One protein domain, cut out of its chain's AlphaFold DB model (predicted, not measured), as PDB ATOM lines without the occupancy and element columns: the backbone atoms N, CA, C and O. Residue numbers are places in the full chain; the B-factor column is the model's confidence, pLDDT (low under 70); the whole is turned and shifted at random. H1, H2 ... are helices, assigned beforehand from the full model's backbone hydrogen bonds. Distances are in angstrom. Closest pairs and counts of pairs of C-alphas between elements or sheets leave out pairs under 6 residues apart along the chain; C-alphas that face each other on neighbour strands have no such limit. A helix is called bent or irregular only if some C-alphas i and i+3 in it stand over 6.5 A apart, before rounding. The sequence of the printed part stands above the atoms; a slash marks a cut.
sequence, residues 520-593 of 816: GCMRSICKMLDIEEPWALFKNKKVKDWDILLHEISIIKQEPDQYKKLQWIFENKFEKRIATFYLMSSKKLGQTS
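This is residues 520 to 593 of the 816 residues of an uncharacterized protein of Melampsora larici-populina (strain 98AG31 / pathotype 3-4-7) (UniProt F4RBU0). H2 and the two arms of bent H3 form a triangle, with H1 over one face. The printed part has 74 residues with three named helices, H1, H2 and H3, and no named strand: all helix. It is compact, radius of gyration of the C-alphas 12.0 A, spanning 38 by 23 by 16 A.

H1, residues 520 to 528, and H2, residues 543 to 556, touch as a helical hairpin, at 5.5 A between the closest C-alphas, Cys 521 and Glu 552. H3, residues 560 to 585, is one helix by its hydrogen bonds but bent, C-alphas 569 and 572 being 9.4 A apart. Arms H3a, residues 560 to 569, and H3b, residues 572 to 585, stand about perpendicular at 88 degrees. H3b, irregular with C-alphas 572 and 575 7.2 A apart, touches H2 with residues 581 to 585 alone, at 5.0 A between the closest C-alphas, Val 543 and Ser 585. Every O i to N i+4 pair is within hydrogen-bond range in H1, H2 and H3a, 9 of 10 in H3b.

H1, 11.7 A, begins at C-alpha 520 (43.438, 24.660, -14.940). H2 is 20.2 A long, H3a 14.1 A; H3b, 21.1 A, ends at C-alpha 585 (38.838, 6.256, -25.512).

The printed part has no cut. H1 to H2 is a long link. No printed residue is under 70 in pLDDT.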
ATOM      1  N   GLY A 520      44.562  25.482 -14.515       80.12
ATOM      2  CA  GLY A 520      43.438  24.660 -14.940       80.12
ATOM      3  C   GLY A 520      43.809  23.653 -16.032       80.12
ATOM      4  O   GLY A 520      43.488  22.485 -15.873       80.12
ATOM      5  N   CYS A 521      44.530  24.054 -17.087       85.88
ATOM      6  CA  CYS A 521      44.915  23.137 -18.171       85.88
ATOM      7  C   CYS A 521      45.939  22.098 -17.697       85.88
ATOM      8  O   CYS A 521      45.759  20.913 -17.940       85.88
ATOM      9  N   MET A 522      46.990  22.495 -16.971       87.56
ATOM     10  CA  MET A 522      47.975  21.520 -16.477       87.56
ATOM     11  C   MET A 522      47.384  20.562 -15.433       87.56
ATOM     12  O   MET A 522      47.573  19.352 -15.562       87.56
ATOM     13  N   ARG A 523      46.615  21.060 -14.450       86.06
ATOM     14  CA  ARG A 523      45.909  20.208 -13.474       86.06
ATOM     15  C   ARG A 523      44.898  19.285 -14.175       86.06
ATOM     16  O   ARG A 523      44.799  18.116 -13.811       86.06
ATOM     17  N   SER A 524      44.179  19.772 -15.190       92.38
ATOM     18  CA  SER A 524      43.183  18.990 -15.938       92.38
ATOM     19  C   SER A 524      43.825  17.912 -16.824       92.38
ATOM     20  O   SER A 524      43.402  16.761 -16.737       92.38
ATOM     21  N   ILE A 525      44.930  18.189 -17.533       94.75
ATOM     22  CA  ILE A 525      45.722  17.154 -18.225       94.75
ATOM     23  C   ILE A 525      46.234  16.105 -17.231       94.75
ATOM     24  O   ILE A 525      46.066  14.909 -17.473       94.75
ATOM     25  N   CYS A 526      46.822  16.528 -16.104       93.69
ATOM     26  CA  CYS A 526      47.349  15.604 -15.092       93.69
ATOM     27  C   CYS A 526      46.255  14.679 -14.538       93.69
ATOM     28  O   CYS A 526      46.458  13.469 -14.418       93.69
ATOM     29  N   LYS A 527      45.066  15.238 -14.287       93.19
ATOM     30  CA  LYS A 527      43.871  14.510 -13.853       93.19
ATOM     31  C   LYS A 527      43.278  13.620 -14.947       93.19
ATOM     32  O   LYS A 527      42.811  12.530 -14.650       93.19
ATOM     33  N   MET A 528      43.264  14.046 -16.210       96.25
ATOM     34  CA  MET A 528      42.737  13.236 -17.312       96.25
ATOM     35  C   MET A 528      43.635  12.043 -17.619       96.25
ATOM     36  O   MET A 528      43.113  10.948 -17.831       96.25
ATOM     37  N   LEU A 529      44.954  12.241 -17.597       96.25
ATOM     38  CA  LEU A 529      45.960  11.194 -17.765       96.25
ATOM     39  C   LEU A 529      46.175  10.343 -16.497       96.25
ATOM     40  O   LEU A 529      47.107   9.536 -16.481       96.25
ATOM     41  N   ASP A 530      45.318  10.501 -15.479       94.56
ATOM     42  CA  ASP A 530      45.281   9.740 -14.224       94.56
ATOM     43  C   ASP A 530      46.687   9.606 -13.594       94.56
ATOM     44  O   ASP A 530      47.164   8.500 -13.346       94.56
ATOM     45  N   ILE A 531      47.400  10.734 -13.421       92.00
ATOM     46  CA  ILE A 531      48.831  10.780 -13.039       92.00
ATOM     47  C   ILE A 531      49.188   9.892 -11.835       92.00
ATOM     48  O   ILE A 531      50.212   9.211 -11.864       92.00
ATOM     49  N   GLU A 532      48.313   9.863 -10.829       88.62
ATOM     50  CA  GLU A 532      48.448   9.096  -9.585       88.62
ATOM     51  C   GLU A 532      48.428   7.572  -9.808       88.62
ATOM     52  O   GLU A 532      49.046   6.830  -9.047       88.62
ATOM     53  N   GLU A 533      47.770   7.080 -10.866       91.19
ATOM     54  CA  GLU A 533      47.806   5.662 -11.236       91.19
ATOM     55  C   GLU A 533      49.130   5.347 -11.956       91.19
ATOM     56  O   GLU A 533      49.367   5.901 -13.035       91.19
ATOM     57  N   PRO A 534      49.987   4.422 -11.469       87.31
ATOM     58  CA  PRO A 534      51.254   4.120 -12.146       87.31
ATOM     59  C   PRO A 534      51.067   3.470 -13.530       87.31
ATOM     60  O   PRO A 534      51.922   3.618 -14.405       87.31
ATOM     61  N   TRP A 535      49.926   2.801 -13.746       90.81
ATOM     62  CA  TRP A 535      49.567   2.087 -14.977       90.81
ATOM     63  C   TRP A 535      48.153   2.453 -15.455       90.81
ATOM     64  O   TRP A 535      47.289   1.583 -15.566       90.81
ATOM     65  N   ALA A 536      47.900   3.735 -15.727       93.31
ATOM     66  CA  ALA A 536      46.578   4.222 -16.125       93.31
ATOM     67  C   ALA A 536      45.983   3.462 -17.334       93.31
ATOM     68  O   ALA A 536      46.505   3.500 -18.452       93.31
ATOM     69  N   LEU A 537      44.868   2.756 -17.104       93.94
ATOM     70  CA  LEU A 537      44.254   1.843 -18.086       93.94
ATOM     71  C   LEU A 537      43.149   2.488 -18.934       93.94
ATOM     72  O   LEU A 537      42.734   1.914 -19.942       93.94
ATOM     73  N   PHE A 538      42.616   3.634 -18.500       95.38
ATOM     74  CA  PHE A 538      41.642   4.461 -19.226       95.38
ATOM     75  C   PHE A 538      40.364   3.755 -19.748       95.38
ATOM     76  O   PHE A 538      39.651   4.316 -20.581       95.38
ATOM     77  N   LYS A 539      40.008   2.563 -19.233       90.00
ATOM     78  CA  LYS A 539      38.880   1.726 -19.717       90.00
ATOM     79  C   LYS A 539      37.532   2.459 -19.825       90.00
ATOM     80  O   LYS A 539      36.714   2.100 -20.666       90.00
ATOM     81  N   ASN A 540      37.306   3.463 -18.976       91.31
ATOM     82  CA  ASN A 540      36.038   4.191 -18.871       91.31
ATOM     83  C   ASN A 540      36.009   5.531 -19.635       91.31
ATOM     84  O   ASN A 540      34.943   6.147 -19.717       91.31
ATOM     85  N   LYS A 541      37.148   5.991 -20.179       93.75
ATOM     86  CA  LYS A 541      37.231   7.259 -20.925       93.75
ATOM     87  C   LYS A 541      36.492   7.127 -22.269       93.75
ATOM     88  O   LYS A 541      36.336   6.037 -22.824       93.75
ATOM     89  N   LYS A 542      36.000   8.240 -22.798       94.38
ATOM     90  CA  LYS A 542      35.197   8.344 -24.028       94.38
ATOM     91  C   LYS A 542      35.919   9.225 -25.041       94.38
ATOM     92  O   LYS A 542      36.713  10.075 -24.666       94.38
ATOM     93  N   VAL A 543      35.564   9.105 -26.321       93.50
ATOM     94  CA  VAL A 543      36.113   9.955 -27.403       93.50
ATOM     95  C   VAL A 543      36.010  11.460 -27.091       93.50
ATOM     96  O   VAL A 543      36.948  12.193 -27.358       93.50
ATOM     97  N   LYS A 544      34.933  11.913 -26.431       95.25
ATOM     98  CA  LYS A 544      34.801  13.320 -25.997       95.25
ATOM     99  C   LYS A 544      35.886  13.765 -25.015       95.25
ATOM    100  O   LYS A 544      36.286  14.920 -25.033       95.25
ATOM    101  N   ASP A 545      36.343  12.855 -24.160       95.38
ATOM    102  CA  ASP A 545      37.377  13.136 -23.167       95.38
ATOM    103  C   ASP A 545      38.749  13.256 -23.865       95.38
ATOM    104  O   ASP A 545      39.614  13.998 -23.413       95.38
ATOM    105  N   TRP A 546      38.925  12.586 -25.016       95.38
ATOM    106  CA  TRP A 546      40.099  12.750 -25.881       95.38
ATOM    107  C   TRP A 546      40.102  14.111 -26.580       95.38
ATOM    108  O   TRP A 546      41.146  14.754 -26.635       95.38
ATOM    109  N   ASP A 547      38.946  14.578 -27.057       94.81
ATOM    110  CA  ASP A 547      38.828  15.905 -27.674       94.81
ATOM    111  C   ASP A 547      39.197  17.027 -26.675       94.81
ATOM    112  O   ASP A 547      39.869  17.990 -27.046       94.81
ATOM    113  N   ILE A 548      38.819  16.875 -25.395       95.50
ATOM    114  CA  ILE A 548      39.189  17.794 -24.301       95.50
ATOM    115  C   ILE A 548      40.697  17.724 -24.013       95.50
ATOM    116  O   ILE A 548      41.370  18.753 -24.038       95.50
ATOM    117  N   LEU A 549      41.245  16.521 -23.807       95.94
ATOM    118  CA  LEU A 549      42.676  16.315 -23.558       95.94
ATOM    119  C   LEU A 549      43.551  16.892 -24.680       95.94
ATOM    120  O   LEU A 549      44.544  17.568 -24.412       95.94
ATOM    121  N   LEU A 550      43.178  16.657 -25.941       95.25
ATOM    122  CA  LEU A 550      43.905  17.172 -27.099       95.25
ATOM    123  C   LEU A 550      43.845  18.706 -27.168       95.25
ATOM    124  O   LEU A 550      44.850  19.339 -27.495       95.25
ATOM    125  N   HIS A 551      42.700  19.307 -26.826       94.75
ATOM    126  CA  HIS A 551      42.560  20.758 -26.749       94.75
ATOM    127  C   HIS A 551      43.461  21.362 -25.661       94.75
ATOM    128  O   HIS A 551      44.222  22.284 -25.954       94.75
ATOM    129  N   GLU A 552      43.461  20.816 -24.446       94.31
ATOM    130  CA  GLU A 552      44.308  21.321 -23.358       94.31
ATOM    131  C   GLU A 552      45.804  21.146 -23.653       94.31
ATOM    132  O   GLU A 552      46.582  22.083 -23.463       94.31
ATOM    133  N   ILE A 553      46.216  19.998 -24.211       94.81
ATOM    134  CA  ILE A 553      47.593  19.794 -24.687       94.81
ATOM    135  C   ILE A 553      47.948  20.828 -25.768       94.81
ATOM    136  O   ILE A 553      49.067  21.338 -25.773       94.81
ATOM    137  N   SER A 554      47.019  21.180 -26.665       94.31
ATOM    138  CA  SER A 554      47.262  22.195 -27.703       94.31
ATOM    139  C   SER A 554      47.424  23.619 -27.155       94.31
ATOM    140  O   SER A 554      48.123  24.420 -27.773       94.31
ATOM    141  N   ILE A 555      46.826  23.930 -25.997       93.62
ATOM    142  CA  ILE A 555      47.053  25.188 -25.271       93.62
ATOM    143  C   ILE A 555      48.439  25.149 -24.623       93.62
ATOM    144  O   ILE A 555      49.265  26.014 -24.894       93.62
ATOM    145  N   ILE A 556      48.745  24.105 -23.846       92.50
ATOM    146  CA  ILE A 556      50.033  23.981 -23.146       92.50
ATOM    147  C   ILE A 556      51.226  23.940 -24.117       92.50
ATOM    148  O   ILE A 556      52.276  24.496 -23.810       92.50
ATOM    149  N   LYS A 557      51.077  23.370 -25.319       93.50
ATOM    150  CA  LYS A 557      52.115  23.392 -26.369       93.50
ATOM    151  C   LYS A 557      52.452  24.785 -26.912       93.50
ATOM    152  O   LYS A 557      53.520  24.939 -27.498       93.50
ATOM    153  N   GLN A 558      51.586  25.784 -26.731       92.56
ATOM    154  CA  GLN A 558      51.887  27.179 -27.086       92.56
ATOM    155  C   GLN A 558      52.811  27.849 -26.054       92.56
ATOM    156  O   GLN A 558      53.408  28.878 -26.356       92.56
ATOM    157  N   GLU A 559      52.988  27.241 -24.876       91.75
ATOM    158  CA  GLU A 559      53.908  27.675 -23.824       91.75
ATOM    159  C   GLU A 559      55.011  26.614 -23.611       91.75
ATOM    160  O   GLU A 559      54.851  25.709 -22.783       91.75
ATOM    161  N   PRO A 560      56.158  26.696 -24.322       91.06
ATOM    162  CA  PRO A 560      57.196  25.659 -24.296       91.06
ATOM    163  C   PRO A 560      57.684  25.281 -22.891       91.06
ATOM    164  O   PRO A 560      57.926  24.105 -22.619       91.06
ATOM    165  N   ASP A 561      57.769  26.250 -21.975       89.06
ATOM    166  CA  ASP A 561      58.147  26.007 -20.581       89.06
ATOM    167  C   ASP A 561      57.107  25.181 -19.812       89.06
ATOM    168  O   ASP A 561      57.485  24.346 -18.990       89.06
ATOM    169  N   GLN A 562      55.807  25.370 -20.066       86.62
ATOM    170  CA  GLN A 562      54.771  24.540 -19.444       86.62
ATOM    171  C   GLN A 562      54.745  23.149 -20.068       86.62
ATOM    172  O   GLN A 562      54.643  22.167 -19.339       86.62
ATOM    173  N   TYR A 563      54.899  23.040 -21.392       92.12
ATOM    174  CA  TYR A 563      54.974  21.739 -22.055       92.12
ATOM    175  C   TYR A 563      56.177  20.921 -21.564       92.12
ATOM    176  O   TYR A 563      56.033  19.745 -21.234       92.12
ATOM    177  N   LYS A 564      57.341  21.559 -21.386       90.50
ATOM    178  CA  LYS A 564      58.530  20.923 -20.802       90.50
ATOM    179  C   LYS A 564      58.325  20.515 -19.338       90.50
ATOM    180  O   LYS A 564      58.781  19.443 -18.948       90.50
ATOM    181  N   LYS A 565      57.622  21.320 -18.524       88.06
ATOM    182  CA  LYS A 565      57.209  20.915 -17.161       88.06
ATOM    183  C   LYS A 565      56.259  19.715 -17.199       88.06
ATOM    184  O   LYS A 565      56.431  18.804 -16.403       88.06
ATOM    185  N   LEU A 566      55.290  19.698 -18.113       90.31
ATOM    186  CA  LEU A 566      54.323  18.610 -18.265       90.31
ATOM    187  C   LEU A 566      55.012  17.293 -18.654       90.31
ATOM    188  O   LEU A 566      54.753  16.268 -18.034       90.31
ATOM    189  N   GLN A 567      55.944  17.333 -19.611       91.62
ATOM    190  CA  GLN A 567      56.785  16.179 -19.942       91.62
ATOM    191  C   GLN A 567      57.639  15.738 -18.744       91.62
ATOM    192  O   GLN A 567      57.716  14.549 -18.461       91.62
ATOM    193  N   TRP A 568      58.223  16.674 -17.984       90.69
ATOM    194  CA  TRP A 568      58.990  16.343 -16.777       90.69
ATOM    195  C   TRP A 568      58.137  15.668 -15.688       90.69
ATOM    196  O   TRP A 568      58.571  14.675 -15.115       90.69
ATOM    197  N   ILE A 569      56.910  16.149 -15.453       90.75
ATOM    198  CA  ILE A 569      55.945  15.582 -14.491       90.75
ATOM    199  C   ILE A 569      55.598  14.117 -14.813       90.75
ATOM    200  O   ILE A 569      55.371  13.318 -13.908       90.75
ATOM    201  N   PHE A 570      55.539  13.766 -16.097       91.12
ATOM    202  CA  PHE A 570      55.185  12.422 -16.559       91.12
ATOM    203  C   PHE A 570      56.386  11.543 -16.934       91.12
ATOM    204  O   PHE A 570      56.189  10.362 -17.231       91.12
ATOM    205  N   GLU A 571      57.606  12.085 -16.915       90.75
ATOM    206  CA  GLU A 571      58.830  11.420 -17.374       90.75
ATOM    207  C   GLU A 571      58.640  10.785 -18.776       90.75
ATOM    208  O   GLU A 571      57.858  11.257 -19.603       90.75
ATOM    209  N   ASN A 572      59.282   9.642 -19.029       86.38
ATOM    210  CA  ASN A 572      59.121   8.819 -20.234       86.38
ATOM    211  C   ASN A 572      57.743   8.117 -20.367       86.38
ATOM    212  O   ASN A 572      57.577   7.198 -21.178       86.38
ATOM    213  N   LYS A 573      56.750   8.492 -19.547       92.75
ATOM    214  CA  LYS A 573      55.397   7.910 -19.549       92.75
ATOM    215  C   LYS A 573      54.377   8.822 -20.234       92.75
ATOM    216  O   LYS A 573      53.260   8.361 -20.468       92.75
ATOM    217  N   PHE A 574      54.716  10.072 -20.564       94.44
ATOM    218  CA  PHE A 574      53.768  11.048 -21.116       94.44
ATOM    219  C   PHE A 574      53.158  10.576 -22.442       94.44
ATOM    220  O   PHE A 574      51.941  10.408 -22.559       94.44
ATOM    221  N   GLU A 575      54.008  10.251 -23.412       95.44
ATOM    222  CA  GLU A 575      53.639   9.767 -24.740       95.44
ATOM    223  C   GLU A 575      52.913   8.412 -24.647       95.44
ATOM    224  O   GLU A 575      51.876   8.209 -25.288       95.44
ATOM    225  N   LYS A 576      53.384   7.510 -23.768       95.75
ATOM    226  CA  LYS A 576      52.718   6.228 -23.466       95.75
ATOM    227  C   LYS A 576      51.291   6.447 -22.943       95.75
ATOM    228  O   LYS A 576      50.364   5.782 -23.412       95.75
ATOM    229  N   ARG A 577      51.077   7.386 -22.011       96.38
ATOM    230  CA  ARG A 577      49.748   7.713 -21.461       96.38
ATOM    231  C   ARG A 577      48.846   8.373 -22.501       96.38
ATOM    232  O   ARG A 577      47.712   7.930 -22.639       96.38
ATOM    233  N   ILE A 578      49.338   9.337 -23.285       96.81
ATOM    234  CA  ILE A 578      48.582   9.960 -24.391       96.81
ATOM    235  C   ILE A 578      48.108   8.900 -25.391       96.81
ATOM    236  O   ILE A 578      46.921   8.844 -25.722       96.81
ATOM    237  N   ALA A 579      49.007   8.018 -25.835       96.88
ATOM    238  CA  ALA A 579      48.663   6.939 -26.755       96.88
ATOM    239  C   ALA A 579      47.643   5.969 -26.142       96.88
ATOM    240  O   ALA A 579      46.674   5.593 -26.805       96.88
ATOM    241  N   THR A 580      47.820   5.592 -24.870       96.94
ATOM    242  CA  THR A 580      46.885   4.699 -24.167       96.94
ATOM    243  C   THR A 580      45.510   5.349 -24.053       96.94
ATOM    244  O   THR A 580      44.513   4.718 -24.395       96.94
ATOM    245  N   PHE A 581      45.446   6.621 -23.651       97.19
ATOM    246  CA  PHE A 581      44.203   7.374 -23.523       97.19
ATOM    247  C   PHE A 581      43.473   7.436 -24.865       97.19
ATOM    248  O   PHE A 581      42.302   7.063 -24.944       97.19
ATOM    249  N   TYR A 582      44.157   7.836 -25.942       95.81
ATOM    250  CA  TYR A 582      43.571   7.878 -27.283       95.81
ATOM    251  C   TYR A 582      42.971   6.516 -27.679       95.81
ATOM    252  O   TYR A 582      41.788   6.421 -28.023       95.81
ATOM    253  N   LEU A 583      43.756   5.441 -27.573       95.19
ATOM    254  CA  LEU A 583      43.351   4.097 -27.990       95.19
ATOM    255  C   LEU A 583      42.208   3.521 -27.150       95.19
ATOM    256  O   LEU A 583      41.301   2.889 -27.698       95.19
ATOM    257  N   MET A 584      42.236   3.763 -25.839       95.50
ATOM    258  CA  MET A 584      41.234   3.279 -24.890       95.50
ATOM    259  C   MET A 584      39.983   4.162 -24.845       95.50
ATOM    260  O   MET A 584      38.930   3.655 -24.485       95.50
ATOM    261  N   SER A 585      40.034   5.421 -25.291       93.75
ATOM    262  CA  SER A 585      38.838   6.256 -25.512       93.75
ATOM    263  C   SER A 585      38.012   5.800 -26.728       93.75
ATOM    264  O   SER A 585      36.801   6.039 -26.814       93.75
ATOM    265  N   SER A 586      38.666   5.120 -27.680       89.00
ATOM    266  CA  SER A 586      38.072   4.645 -28.926       89.00
ATOM    267  C   SER A 586      37.502   3.235 -28.783       89.00
ATOM    268  O   SER A 586      38.226   2.235 -28.766       89.00
ATOM    269  N   LYS A 587      36.166   3.139 -28.810       82.12
ATOM    270  CA  LYS A 587      35.427   1.862 -28.815       82.12
ATOM    271  C   LYS A 587      35.885   0.866 -29.880       82.12
ATOM    272  O   LYS A 587      35.710  -0.324 -29.683       82.12
ATOM    273  N   LYS A 588      36.414   1.336 -31.016       83.50
ATOM    274  CA  LYS A 588      36.811   0.479 -32.146       83.50
ATOM    275  C   LYS A 588      38.225  -0.100 -32.020       83.50
ATOM    276  O   LYS A 588      38.536  -1.023 -32.764       83.50
ATOM    277  N   LEU A 589      39.074   0.468 -31.159       81.25
ATOM    278  CA  LEU A 589      40.501   0.137 -31.081       81.25
ATOM    279  C   LEU A 589      40.813  -0.644 -29.798       81.25
ATOM    280  O   LEU A 589      41.107  -1.836 -29.866       81.25
ATOM    281  N   GLY A 590      40.708   0.004 -28.633       77.88
ATOM    282  CA  GLY A 590      41.000  -0.616 -27.339       77.88
ATOM    283  C   GLY A 590      39.827  -1.413 -26.761       77.88
ATOM    284  O   GLY A 590      39.920  -2.629 -26.609       77.88
ATOM    285  N   GLN A 591      38.709  -0.732 -26.469       81.31
ATOM    286  CA  GLN A 591      37.657  -1.217 -25.547       81.31
ATOM    287  C   GLN A 591      36.925  -2.509 -25.956       81.31
ATOM    288  O   GLN A 591      36.211  -3.078 -25.140       81.31
ATOM    289  N   THR A 592      37.023  -2.948 -27.214       86.00
ATOM    290  CA  THR A 592      36.365  -4.180 -27.698       86.00
ATOM    291  C   THR A 592      37.345  -5.294 -28.061       86.00
ATOM    292  O   THR A 592      36.921  -6.341 -28.560       86.00
ATOM    293  N   SER A 593      38.652  -5.087 -27.875       91.94
ATOM    294  CA  SER A 593      39.651  -6.102 -28.201       91.94
ATOM    295  C   SER A 593      39.791  -7.115 -27.067       91.94
ATOM    296  O   SER A 593      40.349  -6.831 -26.010       91.94
TER     297      SER A 593